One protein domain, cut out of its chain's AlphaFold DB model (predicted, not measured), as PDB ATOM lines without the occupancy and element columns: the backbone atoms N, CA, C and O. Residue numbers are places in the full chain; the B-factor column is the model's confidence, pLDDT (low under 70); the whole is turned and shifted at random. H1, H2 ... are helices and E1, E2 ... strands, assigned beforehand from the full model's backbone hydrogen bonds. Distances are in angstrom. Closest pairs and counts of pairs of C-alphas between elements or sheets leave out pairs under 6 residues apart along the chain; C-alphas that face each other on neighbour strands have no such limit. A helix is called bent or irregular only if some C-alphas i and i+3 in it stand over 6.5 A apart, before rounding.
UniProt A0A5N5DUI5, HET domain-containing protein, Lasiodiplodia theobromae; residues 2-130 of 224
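What this domain is: This is residues 2 to 130 of the 224 residues of the protein "HET domain-containing protein" of Lasiodiplodia theobromae (UniProt A0A5N5DUI5). A small, flat sheet of four short strands, E1, E4, E5 and E6, has helix H4 over one face near its E1 edge, while a separate strand hairpin, E2 and E3, lies far out at one end, its tip, residues 39 to 44, sticking out as an arm. Long stretches without a named element, residues 15 to 36 and 106 to 130, make up much of the rest. The printed part has 129 residues, under half of them in named elements, in the order H1 E1 E2 E3 H2 H3 H4 E4 E5 E6 H5; the class is mixed, helices and strands. The larger sheet runs E1 E4 E5 E6 and is mixed; E2 and E3 are antiparallel. The whole is compact, with a radius of gyration of the C-alphas of 16.0 A, and flat, spanning 53 by 42 by 22 A.

How they stand to each other: H1, residues 2 to 6, touches H4, residues 65 to 73; their closest C-alphas, of Asn 6 and Leu 73, are 5.1 A apart. Edge strand E1, residues 11 to 14, is parallel to E4, residues 76 to 80, at 19 degrees, with N 13 and O 78 within hydrogen-bond range at 2.8 A. E2, residues 37 to 40, and E3, residues 43 to 46, form an antiparallel hairpin, with N 40 and O 43 at 2.8 A; both are apart from E1 and E4. H2, residues 52 to 58, only grazes the larger sheet with residues 52 to 56. H3, residues 60 to 63, is not on that sheet and is close to but not clearly touching H4, the closest C-alphas being those of Trp 61 and Thr 67, 6.6 A apart. H4 is on the sheet at a height of 10.7 A, over E1, and runs slantwise to the strands, at 36 degrees to E1 on the local plane; 5 of its C-alphas fall on E1 and 2 on E4, only just too few for it to be over E4 as well. E4, E5, residues 85 to 89, and E6, residues 93 to 95, form a meander, each strand the antiparallel neighbour of the one before; N 79 and O 86 are 2.8 A apart, N 87 and O 94 2.9 A. H5, residues 102 to 105, is not on the sheet. Every O i to N i+4 pair is within hydrogen-bond range in H1, 2 of 3 in H2 and 2 of 5 in H4, which has 3 of 6 O i to N i+3 pairs within range; H3 and H5 are too short for an O i to N i+4 pair.

Where its parts are: H1 begins at C-alpha 2, (94.411, 56.952, 73.479). H4 is 13.5 A long and only just irregular, with C-alphas 66 and 69 6.51 A apart. E4 measures 13.4 A and E5 13.6 A. H5 ends at C-alpha 105, (96.161, 86.886, 65.872).

The domain as a whole: The C-alphas farthest apart, of Leu 3 and Asn 41, are 53.7 A apart. The printed part has no cut. The link from E1 to E2 is long, with 22 residues. The pLDDT is under 70 at residue 112 and residues 114 to 130.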
ATOM      1  N   ASP A   2      94.962  55.682  72.988       80.12
ATOM      2  CA  ASP A   2      94.411  56.952  73.479       80.12
ATOM      3  C   ASP A   2      95.309  57.706  74.456       80.12
ATOM      4  O   ASP A   2      95.603  58.872  74.225       80.12
ATOM      5  N   LEU A   3      95.798  57.049  75.512       88.50
ATOM      6  CA  LEU A   3      96.657  57.705  76.499       88.50
ATOM      7  C   LEU A   3      98.011  58.141  75.926       88.50
ATOM      8  O   LEU A   3      98.588  59.089  76.443       88.50
ATOM      9  N   VAL A   4      98.518  57.477  74.885       91.38
ATOM     10  CA  VAL A   4      99.809  57.830  74.281       91.38
ATOM     11  C   VAL A   4      99.668  59.144  73.524       91.38
ATOM     12  O   VAL A   4     100.343  60.108  73.859       91.38
ATOM     13  N   TYR A   5      98.733  59.218  72.573       91.50
ATOM     14  CA  TYR A   5      98.529  60.428  71.775       91.50
ATOM     15  C   TYR A   5      97.949  61.583  72.595       91.50
ATOM     16  O   TYR A   5      98.412  62.711  72.474       91.50
ATOM     17  N   ASN A   6      97.009  61.310  73.506       89.75
ATOM     18  CA  ASN A   6      96.406  62.350  74.340       89.75
ATOM     19  C   ASN A   6      97.399  63.030  75.292       89.75
ATOM     20  O   ASN A   6      97.203  64.193  75.629       89.75
ATOM     21  N   ASN A   7      98.438  62.313  75.730       91.94
ATOM     22  CA  ASN A   7      99.469  62.854  76.616       91.94
ATOM     23  C   ASN A   7     100.790  63.143  75.885       91.94
ATOM     24  O   ASN A   7     101.772  63.513  76.528       91.94
ATOM     25  N   ALA A   8     100.837  62.980  74.561       92.88
ATOM     26  CA  ALA A   8     102.010  63.336  73.784       92.88
ATOM     27  C   ALA A   8     102.226  64.853  73.846       92.88
ATOM     28  O   ALA A   8     101.294  65.639  73.660       92.88
ATOM     29  N   GLN A   9     103.471  65.275  74.075       94.75
ATOM     30  CA  GLN A   9     103.818  66.695  74.004       94.75
ATOM     31  C   GLN A   9     103.631  67.225  72.577       94.75
ATOM     32  O   GLN A   9     103.108  68.324  72.392       94.75
ATOM     33  N   VAL A  10     104.030  66.416  71.594       94.88
ATOM     34  CA  VAL A  10     103.804  66.612  70.165       94.88
ATOM     35  C   VAL A  10     103.810  65.250  69.474       94.88
ATOM     36  O   VAL A  10     104.614  64.383  69.819       94.88
ATOM     37  N   THR A  11     102.934  65.074  68.491       95.62
ATOM     38  CA  THR A  11     102.950  63.910  67.599       95.62
ATOM     39  C   THR A  11     103.516  64.325  66.251       95.62
ATOM     40  O   THR A  11     102.984  65.223  65.596       95.62
ATOM     41  N   ILE A  12     104.613  63.684  65.851       96.69
ATOM     42  CA  ILE A  12     105.234  63.876  64.537       96.69
ATOM     43  C   ILE A  12     104.510  62.982  63.536       96.69
ATOM     44  O   ILE A  12     104.434  61.770  63.733       96.69
ATOM     45  N   ILE A  13     104.002  63.581  62.464       96.06
ATOM     46  CA  ILE A  13     103.198  62.895  61.457       96.06
ATOM     47  C   ILE A  13     103.901  62.983  60.104       96.06
ATOM     48  O   ILE A  13     104.040  64.058  59.515       96.06
ATOM     49  N   ALA A  14     104.311  61.826  59.589       95.69
ATOM     50  CA  ALA A  14     104.800  61.679  58.225       95.69
ATOM     51  C   ALA A  14     103.603  61.619  57.264       95.69
ATOM     52  O   ALA A  14     103.028  60.555  57.036       95.69
ATOM     53  N   SER A  15     103.200  62.775  56.733       95.50
ATOM     54  CA  SER A  15     102.104  62.865  55.753       95.50
ATOM     55  C   SER A  15     102.583  62.784  54.300       95.50
ATOM     56  O   SER A  15     101.769  62.744  53.385       95.50
ATOM     57  N   ALA A  16     103.896  62.765  54.090       95.12
ATOM     58  CA  ALA A  16     104.537  62.630  52.793       95.12
ATOM     59  C   ALA A  16     104.835  61.156  52.470       95.12
ATOM     60  O   ALA A  16     105.174  60.379  53.367       95.12
ATOM     61  N   GLY A  17     104.748  60.793  51.189       94.00
ATOM     62  CA  GLY A  17     104.999  59.435  50.711       94.00
ATOM     63  C   GLY A  17     103.902  58.393  50.923       94.00
ATOM     64  O   GLY A  17     102.852  58.638  51.515       94.00
ATOM     65  N   GLU A  18     104.188  57.189  50.425       94.31
ATOM     66  CA  GLU A  18     103.266  56.044  50.450       94.31
ATOM     67  C   GLU A  18     103.453  55.127  51.670       94.31
ATOM     68  O   GLU A  18     102.514  54.455  52.109       94.31
ATOM     69  N   ASP A  19     104.656  55.092  52.245       92.12
ATOM     70  CA  ASP A  19     104.995  54.201  53.351       92.12
ATOM     71  C   ASP A  19     106.098  54.772  54.261       92.12
ATOM     72  O   ASP A  19     106.639  55.856  54.044       92.12
ATOM     73  N   SER A  20     106.425  54.031  55.321       89.56
ATOM     74  CA  SER A  20     107.387  54.448  56.347       89.56
ATOM     75  C   SER A  20     108.834  54.562  55.857       89.56
ATOM     76  O   SER A  20     109.642  55.187  56.538       89.56
ATOM     77  N   SER A  21     109.181  53.974  54.709       93.81
ATOM     78  CA  SER A  21     110.515  54.109  54.108       93.81
ATOM     79  C   SER A  21     110.709  55.458  53.410       93.81
ATOM     80  O   SER A  21     111.839  55.834  53.099       93.81
ATOM     81  N   TYR A  22     109.628  56.223  53.214       94.75
ATOM     82  CA  TYR A  22     109.696  57.553  52.622       94.75
ATOM     83  C   TYR A  22     110.462  58.541  53.513       94.75
ATOM     84  O   TYR A  22     111.148  59.417  53.013       94.75
ATOM     85  N   GLY A  23     110.418  58.412  54.838       94.12
ATOM     86  CA  GLY A  23     111.063  59.386  55.723       94.12
ATOM     87  C   GLY A  23     110.402  60.772  55.683       94.12
ATOM     88  O   GLY A  23     109.302  60.947  55.163       94.12
ATOM     89  N   LEU A  24     111.060  61.764  56.288       95.69
ATOM     90  CA  LEU A  24     110.491  63.096  56.509       95.69
ATOM     91  C   LEU A  24     111.128  64.117  55.559       95.69
ATOM     92  O   LEU A  24     112.328  64.375  55.676       95.69
ATOM     93  N   PRO A  25     110.364  64.740  54.645       95.69
ATOM     94  CA  PRO A  25     110.881  65.840  53.841       95.69
ATOM     95  C   PRO A  25     111.437  66.957  54.723       95.69
ATOM     96  O   PRO A  25     110.800  67.359  55.696       95.69
ATOM     97  N   GLY A  26     112.623  67.455  54.381       93.88
ATOM     98  CA  GLY A  26     113.363  68.492  55.107       93.88
ATOM     99  C   GLY A  26     114.208  67.975  56.268       93.88
ATOM    100  O   GLY A  26     114.728  68.786  57.030       93.88
ATOM    101  N   VAL A  27     114.341  66.656  56.422       94.25
ATOM    102  CA  VAL A  27     115.143  66.023  57.475       94.25
ATOM    103  C   VAL A  27     116.128  65.035  56.849       94.25
ATOM    104  O   VAL A  27     115.745  64.187  56.043       94.25
ATOM    105  N   GLY A  28     117.399  65.126  57.249       92.06
ATOM    106  CA  GLY A  28     118.465  64.271  56.722       92.06
ATOM    107  C   GLY A  28     118.644  64.446  55.212       92.06
ATOM    108  O   GLY A  28     118.641  65.567  54.709       92.06
ATOM    109  N   ASP A  29     118.753  63.331  54.491       91.00
ATOM    110  CA  ASP A  29     119.046  63.321  53.052       91.00
ATOM    111  C   ASP A  29     117.813  63.535  52.160       91.00
ATOM    112  O   ASP A  29     117.901  63.421  50.936       91.00
ATOM    113  N   ARG A  30     116.645  63.836  52.745       93.25
ATOM    114  CA  ARG A  30     115.417  64.093  51.988       93.25
ATOM    115  C   ARG A  30     115.096  65.586  51.947       93.25
ATOM    116  O   ARG A  30     114.441  66.084  52.861       93.25
ATOM    117  N   PRO A  31     115.509  66.323  50.904       92.38
ATOM    118  CA  PRO A  31     115.191  67.740  50.791       92.38
ATOM    119  C   PRO A  31     113.698  67.963  50.511       92.38
ATOM    120  O   PRO A  31     113.053  67.155  49.843       92.38
ATOM    121  N   ARG A  32     113.155  69.091  50.988       90.00
ATOM    122  CA  ARG A  32     111.852  69.603  50.525       90.00
ATOM    123  C   ARG A  32     112.008  70.331  49.198       90.00
ATOM    124  O   ARG A  32     113.096  70.791  48.841       90.00
ATOM    125  N   THR A  33     110.888  70.518  48.507       85.44
ATOM    126  CA  THR A  33     110.824  71.487  47.407       85.44
ATOM    127  C   THR A  33     111.131  72.886  47.946       85.44
ATOM    128  O   THR A  33     110.487  73.345  48.885       85.44
ATOM    129  N   ARG A  34     112.110  73.577  47.351       88.56
ATOM    130  CA  ARG A  34     112.470  74.943  47.754       88.56
ATOM    131  C   ARG A  34     111.293  75.891  47.528       88.56
ATOM    132  O   ARG A  34     110.719  75.900  46.442       88.56
ATOM    133  N   GLN A  35     111.003  76.731  48.520       92.88
ATOM    134  CA  GLN A  35     109.996  77.782  48.410       92.88
ATOM    135  C   GLN A  35     110.341  78.746  47.259       92.88
ATOM    136  O   GLN A  35     111.395  79.396  47.301       92.88
ATOM    137  N   PRO A  36     109.497  78.841  46.212       94.44
ATOM    138  CA  PRO A  36     109.744  79.755  45.106       94.44
ATOM    139  C   PRO A  36     109.791  81.204  45.584       94.44
ATOM    140  O   PRO A  36     108.938  81.641  46.356       94.44
ATOM    141  N   SER A  37     110.778  81.955  45.105       95.12
ATOM    142  CA  SER A  37     110.927  83.379  45.399       95.12
ATOM    143  C   SER A  37     111.607  84.112  44.247       95.12
ATOM    144  O   SER A  37     112.437  83.534  43.543       95.12
ATOM    145  N   ALA A  38     111.245  85.379  44.045       96.62
ATOM    146  CA  ALA A  38     111.802  86.228  42.997       96.62
ATOM    147  C   ALA A  38     111.919  87.694  43.455       96.62
ATOM    148  O   ALA A  38     111.011  88.192  44.129       96.62
ATOM    149  N   PRO A  39     112.997  88.406  43.078       97.06
ATOM    150  CA  PRO A  39     113.118  89.832  43.334       97.06
ATOM    151  C   PRO A  39     112.327  90.634  42.290       97.06
ATOM    152  O   PRO A  39     112.514  90.455  41.087       97.06
ATOM    153  N   ILE A  40     111.467  91.549  42.739       96.50
ATOM    154  CA  ILE A  40     110.716  92.488  41.898       96.50
ATOM    155  C   ILE A  40     110.812  93.881  42.526       96.50
ATOM    156  O   ILE A  40     110.394  94.079  43.663       96.50
ATOM    157  N   ASN A  41     111.363  94.851  41.789       94.81
ATOM    158  CA  ASN A  41     111.477  96.256  42.211       94.81
ATOM    159  C   ASN A  41     112.064  96.452  43.627       94.81
ATOM    160  O   ASN A  41     111.582  97.282  44.390       94.81
ATOM    161  N   GLY A  42     113.091  95.680  43.996       94.62
ATOM    162  CA  GLY A  42     113.730  95.771  45.318       94.62
ATOM    163  C   GLY A  42     113.014  95.015  46.444       94.62
ATOM    164  O   GLY A  42     113.495  95.021  47.574       94.62
ATOM    165  N   HIS A  43     111.917  94.317  46.147       95.44
ATOM    166  CA  HIS A  43     111.198  93.455  47.084       95.44
ATOM    167  C   HIS A  43     111.353  91.985  46.703       95.44
ATOM    168  O   HIS A  43     111.442  91.650  45.525       95.44
ATOM    169  N   TRP A  44     111.340  91.092  47.690       94.94
ATOM    170  CA  TRP A  44     111.229  89.657  47.446       94.94
ATOM    171  C   TRP A  44     109.764  89.247  47.469       94.94
ATOM    172  O   TRP A  44     109.089  89.399  48.483       94.94
ATOM    173  N   ILE A  45     109.281  88.703  46.356       94.50
ATOM    174  CA  ILE A  45     108.006  87.993  46.324       94.50
ATOM    175  C   ILE A  45     108.302  86.531  46.612       94.50
ATOM    176  O   ILE A  45     109.144  85.926  45.948       94.50
ATOM    177  N   VAL A  46     107.616  85.970  47.601       93.06
ATOM    178  CA  VAL A  46     107.798  84.590  48.055       93.06
ATOM    179  C   VAL A  46     106.460  83.863  47.945       93.06
ATOM    180  O   VAL A  46     105.417  84.408  48.296       93.06
ATOM    181  N   SER A  47     106.474  82.642  47.415       93.06
ATOM    182  CA  SER A  47     105.275  81.811  47.312       93.06
ATOM    183  C   SER A  47     104.838  81.325  48.690       93.06
ATOM    184  O   SER A  47     105.644  80.759  49.420       93.06
ATOM    185  N   SER A  48     103.548  81.430  49.004       89.81
ATOM    186  CA  SER A  48     102.945  80.846  50.212       89.81
ATOM    187  C   SER A  48     102.912  79.311  50.223       89.81
ATOM    188  O   SER A  48     102.465  78.727  51.205       89.81
ATOM    189  N   LEU A  49     103.359  78.667  49.133       92.56
ATOM    190  CA  LEU A  49     103.211  77.236  48.857       92.56
ATOM    191  C   LEU A  49     101.736  76.775  48.823       92.56
ATOM    192  O   LEU A  49     100.823  77.547  49.127       92.56
ATOM    193  N   PRO A  50     101.462  75.534  48.375       89.81
ATOM    194  CA  PRO A  50     100.136  74.947  48.511       89.81
ATOM    195  C   PRO A  50      99.727  74.819  49.980       89.81
ATOM    196  O   PRO A  50     100.560  74.547  50.847       89.81
ATOM    197  N   GLU A  51      98.428  74.941  50.233       88.31
ATOM    198  CA  GLU A  51      97.837  74.753  51.555       88.31
ATOM    199  C   GLU A  51      98.120  73.333  52.098       88.31
ATOM    200  O   GLU A  51      97.687  72.344  51.486       88.31
ATOM    201  N   PRO A  52      98.802  73.194  53.254       91.06
ATOM    202  CA  PRO A  52      99.171  71.891  53.810       91.06
ATOM    203  C   PRO A  52      97.977  70.990  54.102       91.06
ATOM    204  O   PRO A  52      98.039  69.791  53.838       91.06
ATOM    205  N   GLN A  53      96.869  71.551  54.592       89.12
ATOM    206  CA  GLN A  53      95.670  70.783  54.935       89.12
ATOM    207  C   GLN A  53      95.120  70.018  53.725       89.12
ATOM    208  O   GLN A  53      94.806  68.829  53.820       89.12
ATOM    209  N   THR A  54      95.076  70.661  52.555       89.81
ATOM    210  CA  THR A  54      94.650  70.018  51.305       89.81
ATOM    211  C   THR A  54      95.566  68.849  50.925       89.81
ATOM    212  O   THR A  54      95.092  67.832  50.411       89.81
ATOM    213  N   GLN A  55      96.870  68.954  51.192       92.25
ATOM    214  CA  GLN A  55      97.824  67.875  50.926       92.25
ATOM    215  C   GLN A  55      97.680  66.729  51.916       92.25
ATOM    216  O   GLN A  55      97.606  65.573  51.509       92.25
ATOM    217  N   ILE A  56      97.569  67.048  53.204       94.25
ATOM    218  CA  ILE A  56      97.424  66.053  54.261       94.25
ATOM    219  C   ILE A  56      96.134  65.256  54.054       94.25
ATOM    220  O   ILE A  56      96.176  64.032  54.124       94.25
ATOM    221  N   ARG A  57      95.003  65.890  53.709       91.31
ATOM    222  CA  ARG A  57      93.739  65.177  53.410       91.31
ATOM    223  C   ARG A  57      93.869  64.168  52.265       91.31
ATOM    224  O   ARG A  57      93.184  63.152  52.279       91.31
ATOM    225  N   LYS A  58      94.739  64.442  51.289       92.38
ATOM    226  CA  LYS A  58      95.007  63.564  50.136       92.38
ATOM    227  C   LYS A  58      96.112  62.539  50.397       92.38
ATOM    228  O   LYS A  58      96.275  61.620  49.600       92.38
ATOM    229  N   ALA A  59      96.876  62.695  51.477       94.94
ATOM    230  CA  ALA A  59      97.999  61.829  51.793       94.94
ATOM    231  C   ALA A  59      97.558  60.392  52.072       94.94
ATOM    232  O   ALA A  59      96.536  60.152  52.722       94.94
ATOM    233  N   ARG A  60      98.418  59.433  51.711       95.69
ATOM    234  CA  ARG A  60      98.254  58.019  52.066       95.69
ATOM    235  C   ARG A  60      98.091  57.813  53.573       95.69
ATOM    236  O   ARG A  60      97.348  56.936  54.007       95.69
ATOM    237  N   TRP A  61      98.744  58.641  54.386       95.56
ATOM    238  CA  TRP A  61      98.569  58.644  55.836       95.56
ATOM    239  C   TRP A  61      97.104  58.883  56.252       95.56
ATOM    240  O   TRP A  61      96.597  58.142  57.093       95.56
ATOM    241  N   SER A  62      96.384  59.820  55.621       93.94
ATOM    242  CA  SER A  62      94.980  60.127  55.949       93.94
ATOM    243  C   SER A  62      94.003  59.030  55.534       93.94
ATOM    244  O   SER A  62      92.891  58.975  56.052       93.94
ATOM    245  N   THR A  63      94.404  58.120  54.643       93.12
ATOM    246  CA  THR A  63      93.541  57.018  54.196       93.12
ATOM    247  C   THR A  63      93.649  55.777  55.076       93.12
ATOM    248  O   THR A  63      92.930  54.813  54.833       93.12
ATOM    249  N   ARG A  64      94.559  55.725  56.055       91.12
ATOM    250  CA  ARG A  64      94.793  54.532  56.886       91.12
ATOM    251  C   ARG A  64      93.982  54.630  58.176       91.12
ATOM    252  O   ARG A  64      94.055  55.623  58.885       91.12
ATOM    253  N   GLY A  65      93.202  53.603  58.506       89.19
ATOM    254  CA  GLY A  65      92.307  53.650  59.670       89.19
ATOM    255  C   GLY A  65      93.057  53.828  60.991       89.19
ATOM    256  O   GLY A  65      92.671  54.643  61.822       89.19
ATOM    257  N   TRP A  66      94.185  53.136  61.162       86.38
ATOM    258  CA  TRP A  66      94.956  53.174  62.410       86.38
ATOM    259  C   TRP A  66      95.630  54.533  62.689       86.38
ATOM    260  O   TRP A  66      95.864  54.853  63.854       86.38
ATOM    261  N   THR A  67      95.876  55.363  61.667       91.06
ATOM    262  CA  THR A  67      96.459  56.710  61.832       91.06
ATOM    263  C   THR A  67      95.431  57.738  62.308       91.06
ATOM    264  O   THR A  67      95.789  58.845  62.701       91.06
ATOM    265  N   TYR A  68      94.138  57.393  62.313       90.62
ATOM    266  CA  TYR A  68      93.082  58.288  62.783       90.62
ATOM    267  C   TYR A  68      93.334  58.762  64.216       90.62
ATOM    268  O   TYR A  68      93.221  59.949  64.511       90.62
ATOM    269  N   GLN A  69      93.762  57.846  65.091       88.69
ATOM    270  CA  GLN A  69      94.043  58.164  66.491       88.69
ATOM    271  C   GLN A  69      95.219  59.137  66.656       88.69
ATOM    272  O   GLN A  69      95.183  59.947  67.578       88.69
ATOM    273  N   GLU A  70      96.220  59.113  65.770       91.50
ATOM    274  CA  GLU A  70      97.339  60.069  65.810       91.50
ATOM    275  C   GLU A  70      96.836  61.501  65.664       91.50
ATOM    276  O   GLU A  70      97.214  62.386  66.426       91.50
ATOM    277  N   ALA A  71      95.957  61.723  64.693       88.00
ATOM    278  CA  ALA A  71      95.458  63.044  64.344       88.00
ATOM    279  C   ALA A  71      94.394  63.543  65.322       88.00
ATOM    280  O   ALA A  71      94.366  64.713  65.701       88.00
ATOM    281  N   ALA A  72      93.505  62.632  65.703       87.44
ATOM    282  CA  ALA A  72      92.331  62.936  66.489       87.44
ATOM    283  C   ALA A  72      92.663  63.140  67.972       87.44
ATOM    284  O   ALA A  72      92.109  64.021  68.622       87.44
ATOM    285  N   LEU A  73      93.566  62.325  68.526       89.12
ATOM    286  CA  LEU A  73      93.833  62.321  69.965       89.12
ATOM    287  C   LEU A  73      95.029  63.181  70.352       89.12
ATOM    288  O   LEU A  73      95.158  63.501  71.528       89.12
ATOM    289  N   SER A  74      95.886  63.596  69.422       91.81
ATOM    290  CA  SER A  74      97.060  64.406  69.767       91.81
ATOM    291  C   SER A  74      96.695  65.879  69.970       91.81
ATOM    292  O   SER A  74      96.134  66.479  69.057       91.81
ATOM    293  N   PRO A  75      97.038  66.499  71.116       88.94
ATOM    294  CA  PRO A  75      96.759  67.920  71.362       88.94
ATOM    295  C   PRO A  75      97.650  68.856  70.533       88.94
ATOM    296  O   PRO A  75      97.320  70.021  70.328       88.94
ATOM    297  N   ARG A  76      98.811  68.367  70.074       91.38
ATOM    298  CA  ARG A  76      99.750  69.089  69.207       91.38
ATOM    299  C   ARG A  76     100.293  68.139  68.157       91.38
ATOM    300  O   ARG A  76     100.747  67.040  68.485       91.38
ATOM    301  N   ARG A  77     100.253  68.566  66.903       94.31
ATOM    302  CA  ARG A  77     100.605  67.755  65.739       94.31
ATOM    303  C   ARG A  77     101.583  68.530  64.882       94.31
ATOM    304  O   ARG A  77     101.361  69.703  64.604       94.31
ATOM    305  N   LEU A  78     102.659  67.865  64.483       96.06
ATOM    306  CA  LEU A  78     103.636  68.398  63.549       96.06
ATOM    307  C   LEU A  78     103.661  67.501  62.315       96.06
ATOM    308  O   LEU A  78     104.234  66.411  62.330       96.06
ATOM    309  N   PHE A  79     103.008  67.963  61.261       96.50
ATOM    310  CA  PHE A  79     102.928  67.296  59.977       96.50
ATOM    311  C   PHE A  79     104.127  67.657  59.114       96.50
ATOM    312  O   PHE A  79     104.490  68.823  58.980       96.50
ATOM    313  N   PHE A  80     104.697  66.646  58.476       96.50
ATOM    314  CA  PHE A  80     105.693  66.796  57.427       96.50
ATOM    315  C   PHE A  80     105.023  66.460  56.094       96.50
ATOM    316  O   PHE A  80     104.704  65.290  55.847       96.50
ATOM    317  N   THR A  81     104.760  67.479  55.269       95.19
ATOM    318  CA  THR A  81     104.290  67.316  53.883       95.19
ATOM    319  C   THR A  81     105.478  67.327  52.916       95.19
ATOM    320  O   THR A  81     106.621  67.520  53.331       95.19
ATOM    321  N   GLU A  82     105.233  67.117  51.618       94.12
ATOM    322  CA  GLU A  82     106.287  67.165  50.590       94.12
ATOM    323  C   GLU A  82     106.960  68.550  50.483       94.12
ATOM    324  O   GLU A  82     108.136  68.655  50.123       94.12
ATOM    325  N   GLN A  83     106.227  69.629  50.781       94.19
ATOM    326  CA  GLN A  83     106.678  71.006  50.558       94.19
ATOM    327  C   GLN A  83     106.983  71.758  51.847       94.19
ATOM    328  O   GLN A  83     107.858  72.620  51.822       94.19
ATOM    329  N   GLN A  84     106.292  71.466  52.950       94.50
ATOM    330  CA  GLN A  84     106.472  72.210  54.194       94.50
ATOM    331  C   GLN A  84     106.092  71.411  55.442       94.50
ATOM    332  O   GLN A  84     105.317  70.453  55.396       94.50
ATOM    333  N   ALA A  85     106.633  71.837  56.577       94.81
ATOM    334  CA  ALA A  85     106.120  71.469  57.882       94.81
ATOM    335  C   ALA A  85     104.863  72.287  58.219       94.81
ATOM    336  O   ALA A  85     104.771  73.486  57.937       94.81
ATOM    337  N   TYR A  86     103.898  71.625  58.847       93.94
ATOM    338  CA  TYR A  86     102.651  72.219  59.312       93.94
ATOM    339  C   TYR A  86     102.410  71.824  60.766       93.94
ATOM    340  O   TYR A  86     102.382  70.641  61.101       93.94
ATOM    341  N   PHE A  87     102.262  72.815  61.635       92.88
ATOM    342  CA  PHE A  87     101.940  72.615  63.041       92.88
ATOM    343  C   PHE A  87     100.469  72.929  63.287       92.88
ATOM    344  O   PHE A  87      99.974  73.946  62.812       92.88
ATOM    345  N   GLU A  88      99.800  72.100  64.081       88.88
ATOM    346  CA  GLU A  88      98.405  72.294  64.473       88.88
ATOM    347  C   GLU A  88      98.192  71.845  65.924       88.88
ATOM    348  O   GLU A  88      98.510  70.709  66.299       88.88
ATOM    349  N   CYS A  89      97.598  72.708  66.741       85.50
ATOM    350  CA  CYS A  89      97.076  72.361  68.061       85.50
ATOM    351  C   CYS A  89      95.585  72.693  68.147       85.50
ATOM    352  O   CYS A  89      94.960  73.011  67.137       85.50
ATOM    353  N   ASP A  90      95.003  72.596  69.340       77.31
ATOM    354  CA  ASP A  90      93.603  72.978  69.522       77.31
ATOM    355  C   ASP A  90      93.406  74.477  69.237       77.31
ATOM    356  O   ASP A  90      92.422  74.860  68.620       77.31
ATOM    357  N   SER A  91      94.359  75.331  69.591       77.50
ATOM    358  CA  SER A  91      94.164  76.787  69.589       77.50
ATOM    359  C   SER A  91      94.650  77.531  68.348       77.50
ATOM    360  O   SER A  91      94.201  78.652  68.098       77.50
ATOM    361  N   MET A  92      95.603  76.959  67.608       81.19
ATOM    362  CA  MET A  92      96.266  77.620  66.486       81.19
ATOM    363  C   MET A  92      96.915  76.623  65.525       81.19
ATOM    364  O   MET A  92      97.099  75.443  65.839       81.19
ATOM    365  N   TYR A  93      97.319  77.133  64.365       86.06
ATOM    366  CA  TYR A  93      98.193  76.426  63.443       86.06
ATOM    367  C   TYR A  93      99.274  77.348  62.880       86.06
ATOM    368  O   TYR A  93      99.130  78.571  62.861       86.06
ATOM    369  N   CYS A  94     100.365  76.755  62.406       87.38
ATOM    370  CA  CYS A  94     101.471  77.456  61.760       87.38
ATOM    371  C   CYS A  94     101.932  76.678  60.526       87.38
ATOM    372  O   CYS A  94     101.951  75.447  60.521       87.38
ATOM    373  N   MET A  95     102.333  77.405  59.488       88.88
ATOM    374  CA  MET A  95     102.880  76.846  58.253       88.88
ATOM    375  C   MET A  95     104.309  77.346  58.089       88.88
ATOM    376  O   MET A  95     104.553  78.533  58.265       88.88
ATOM    377  N   GLU A  96     105.244  76.471  57.726       91.69
ATOM    378  CA  GLU A  96     106.649  76.859  57.524       91.69
ATOM    379  C   GLU A  96     106.813  77.964  56.467       91.69
ATOM    380  O   GLU A  96     107.685  78.817  56.602       91.69
ATOM    381  N   ALA A  97     105.970  77.972  55.428       90.81
ATOM    382  CA  ALA A  97     106.077  78.923  54.324       90.81
ATOM    383  C   ALA A  97     105.679  80.365  54.681       90.81
ATOM    384  O   ALA A  97     106.002  81.281  53.919       90.81
ATOM    385  N   ILE A  98     104.941  80.576  55.775       86.19
ATOM    386  CA  ILE A  98     104.374  81.881  56.129       86.19
ATOM    387  C   ILE A  98     104.668  82.182  57.593       86.19
ATOM    388  O   ILE A  98     104.166  81.507  58.488       86.19
ATOM    389  N   ASP A  99     105.415  83.258  57.824       84.44
ATOM    390  CA  ASP A  99     105.570  83.827  59.157       84.44
ATOM    391  C   ASP A  99     104.335  84.671  59.499       84.44
ATOM    392  O   ASP A  99     104.121  85.757  58.951       84.44
ATOM    393  N   LEU A 100     103.466  84.124  60.347       78.44
ATOM    394  CA  LEU A 100     102.272  84.818  60.812       78.44
ATOM    395  C   LEU A 100     102.618  85.615  62.071       78.44
ATOM    396  O   LEU A 100     103.170  85.033  63.002       78.44
ATOM    397  N   PRO A 101     102.236  86.902  62.178       82.62
ATOM    398  CA  PRO A 101     102.378  87.665  63.418       82.62
ATOM    399  C   PRO A 101     101.413  87.138  64.491       82.62
ATOM    400  O   PRO A 101     100.354  87.716  64.738       82.62
ATOM    401  N   LEU A 102     101.770  86.013  65.121       79.12
ATOM    402  CA  LEU A 102     100.906  85.252  66.026       79.12
ATOM    403  C   LEU A 102     100.344  86.122  67.156       79.12
ATOM    404  O   LEU A 102      99.170  85.988  67.480       79.12
ATOM    405  N   GLU A 103     101.124  87.047  67.715       81.19
ATOM    406  CA  GLU A 103     100.670  87.969  68.771       81.19
ATOM    407  C   GLU A 103      99.460  88.818  68.347       81.19
ATOM    408  O   GLU A 103      98.539  89.053  69.131       81.19
ATOM    409  N   SER A 104      99.422  89.234  67.080       80.81
ATOM    410  CA  SER A 104      98.309  90.001  66.517       80.81
ATOM    411  C   SER A 104      97.057  89.145  66.330       80.81
ATOM    412  O   SER A 104      95.941  89.667  66.387       80.81
ATOM    413  N   TYR A 105      97.239  87.837  66.126       75.31
ATOM    414  CA  TYR A 105      96.161  86.886  65.872       75.31
ATOM    415  C   TYR A 105      95.616  86.211  67.128       75.31
ATOM    416  O   TYR A 105      94.498  85.715  67.068       75.31
ATOM    417  N   HIS A 106      96.331  86.203  68.254       79.25
ATOM    418  CA  HIS A 106      95.842  85.583  69.488       79.25
ATOM    419  C   HIS A 106      94.989  86.528  70.347       79.25
ATOM    420  O   HIS A 106      95.111  87.759  70.294       79.25
ATOM    421  N   THR A 107      94.104  85.953  71.164       78.94
ATOM    422  CA  THR A 107      93.445  86.643  72.281       78.94
ATOM    423  C   THR A 107      94.489  87.270  73.209       78.94
ATOM    424  O   THR A 107      95.662  86.901  73.183       78.94
ATOM    425  N   LYS A 108      94.087  88.247  74.031       79.19
ATOM    426  CA  LYS A 108      95.020  88.956  74.929       79.19
ATOM    427  C   LYS A 108      95.770  88.014  75.876       79.19
ATOM    428  O   LYS A 108      96.914  88.295  76.208       79.19
ATOM    429  N   ASP A 109      95.130  86.912  76.257       80.56
ATOM    430  CA  ASP A 109      95.700  85.892  77.137       80.56
ATOM    431  C   ASP A 109      96.596  84.885  76.386       80.56
ATOM    432  O   ASP A 109      97.291  84.094  77.011       80.56
ATOM    433  N   GLY A 110      96.626  84.926  75.045       72.31
ATOM    434  CA  GLY A 110      97.464  84.062  74.205       72.31
ATOM    435  C   GLY A 110      96.885  82.671  73.929       72.31
ATOM    436  O   GLY A 110      97.493  81.890  73.201       72.31
ATOM    437  N   ASP A 111      95.709  82.361  74.475       71.50
ATOM    438  CA  ASP A 111      95.188  80.992  74.516       71.50
ATOM    439  C   ASP A 111      94.528  80.515  73.215       71.50
ATOM    440  O   ASP A 111      94.455  79.308  72.994       71.50
ATOM    441  N   TYR A 112      94.031  81.421  72.360       69.94
ATOM    442  CA  TYR A 112      93.303  81.087  71.122       69.94
ATOM    443  C   TYR A 112      93.520  82.134  70.031       69.94
ATOM    444  O   TYR A 112      93.738  83.305  70.342       69.94
ATOM    445  N   PHE A 113      93.383  81.755  68.757       72.81
ATOM    446  CA  PHE A 113      93.206  82.734  67.681       72.81
ATOM    447  C   PHE A 113      91.899  83.533  67.848       72.81
ATOM    448  O   PHE A 113      90.863  83.000  68.248       72.81
ATOM    449  N   ARG A 114      91.935  84.833  67.532       65.94
ATOM    450  CA  ARG A 114      90.770  85.729  67.543       65.94
ATOM    451  C   ARG A 114      89.776  85.277  66.476       65.94
ATOM    452  O   ARG A 114      90.147  85.093  65.322       65.94
ATOM    453  N   THR A 115      88.500  85.177  66.839       57.47
ATOM    454  CA  THR A 115      87.390  84.816  65.935       57.47
ATOM    455  C   THR A 115      87.302  85.717  64.702       57.47
ATOM    456  O   THR A 115      86.989  85.244  63.614       57.47
ATOM    457  N   GLU A 116      87.650  86.996  64.843       54.81
ATOM    458  CA  GLU A 116      87.693  87.978  63.749       54.81
ATOM    459  C   GLU A 116      88.754  87.668  62.683       54.81
ATOM    460  O   GLU A 116      88.673  88.189  61.572       54.81
ATOM    461  N   ALA A 117      89.730  86.806  62.989       54.66
ATOM    462  CA  ALA A 117      90.716  86.372  62.011       54.66
ATOM    463  C   ALA A 117      90.089  85.481  60.928       54.66
ATOM    464  O   ALA A 117      90.601  85.489  59.825       54.66
ATOM    465  N   ASN A 118      88.975  84.781  61.189       49.75
ATOM    466  CA  ASN A 118      88.153  84.038  60.216       49.75
ATOM    467  C   ASN A 118      88.932  83.161  59.196       49.75
ATOM    468  O   ASN A 118      88.631  83.157  58.003       49.75
ATOM    469  N   TRP A 119      89.943  82.408  59.652       53.38
ATOM    470  CA  TRP A 119      90.804  81.545  58.813       53.38
ATOM    471  C   TRP A 119      90.302  80.091  58.667       53.38
ATOM    472  O   TRP A 119      91.097  79.178  58.453       53.38
ATOM    473  N   GLY A 120      88.986  79.868  58.751       55.00
ATOM    474  CA  GLY A 120      88.387  78.527  58.692       55.00
ATOM    475  C   GLY A 120      88.573  77.715  59.981       55.00
ATOM    476  O   GLY A 120      88.980  78.254  61.011       55.00
ATOM    477  N   ASP A 121      88.239  76.420  59.939       56.59
ATOM    478  CA  ASP A 121      88.441  75.505  61.070       56.59
ATOM    479  C   ASP A 121      89.937  75.452  61.438       56.59
ATOM    480  O   ASP A 121      90.772  75.011  60.648       56.59
ATOM    481  N   ILE A 122      90.269  75.886  62.662       62.81
ATOM    482  CA  ILE A 122      91.644  75.903  63.201       62.81
ATOM    483  C   ILE A 122      92.232  74.487  63.251       62.81
ATOM    484  O   ILE A 122      93.438  74.313  63.076       62.81
ATOM    485  N   SER A 123      91.371  73.485  63.464       65.56
ATOM    486  CA  SER A 123      91.752  72.082  63.519       65.56
ATOM    487  C   SER A 123      91.200  71.305  62.328       65.56
ATOM    488  O   SER A 123      89.992  71.270  62.095       65.56
ATOM    489  N   MET A 124      92.071  70.609  61.597       66.75
ATOM    490  CA  MET A 124      91.667  69.712  60.513       66.75
ATOM    491  C   MET A 124      90.994  68.439  61.045       66.75
ATOM    492  O   MET A 124      90.184  67.833  60.342       66.75
ATOM    493  N   PHE A 125      91.304  68.052  62.289       66.44
ATOM    494  CA  PHE A 125      90.765  66.863  62.952       66.44
ATOM    495  C   PHE A 125      89.988  67.273  64.199       66.44
ATOM    496  O   PHE A 125      90.523  67.402  65.301       66.44
ATOM    497  N   ASN A 126      88.688  67.475  64.008       60.66
ATOM    498  CA  ASN A 126      87.773  68.090  64.969       60.66
ATOM    499  C   ASN A 126      87.382  67.193  66.162       60.66
ATOM    500  O   ASN A 126      86.311  67.375  66.732       60.66
ATOM    501  N   LEU A 127      88.216  66.239  66.591       62.59
ATOM    502  CA  LEU A 127      87.849  65.320  67.677       62.59
ATOM    503  C   LEU A 127      87.558  66.046  68.998       62.59
ATOM    504  O   LEU A 127      86.625  65.695  69.715       62.59
ATOM    505  N   ARG A 128      88.373  67.057  69.312       61.81
ATOM    506  CA  ARG A 128      88.327  67.813  70.574       61.81
ATOM    507  C   ARG A 128      87.287  68.936  70.563       61.81
ATOM    508  O   ARG A 128      86.835  69.353  71.622       61.81
ATOM    509  N   TYR A 129      86.863  69.359  69.371       58.84
ATOM    510  CA  TYR A 129      85.839  70.384  69.150       58.84
ATOM    511  C   TYR A 129      84.448  69.804  68.897       58.84
ATOM    512  O   TYR A 129      83.430  70.416  69.227       58.84
ATOM    513  N   SER A 130      84.378  68.611  68.308       60.47
ATOM    514  CA  SER A 130      83.115  67.973  67.982       60.47
ATOM    515  C   SER A 130      82.518  67.322  69.219       60.47
ATOM    516  O   SER A 130      83.007  66.322  69.734       60.47
TER     517      SER A 130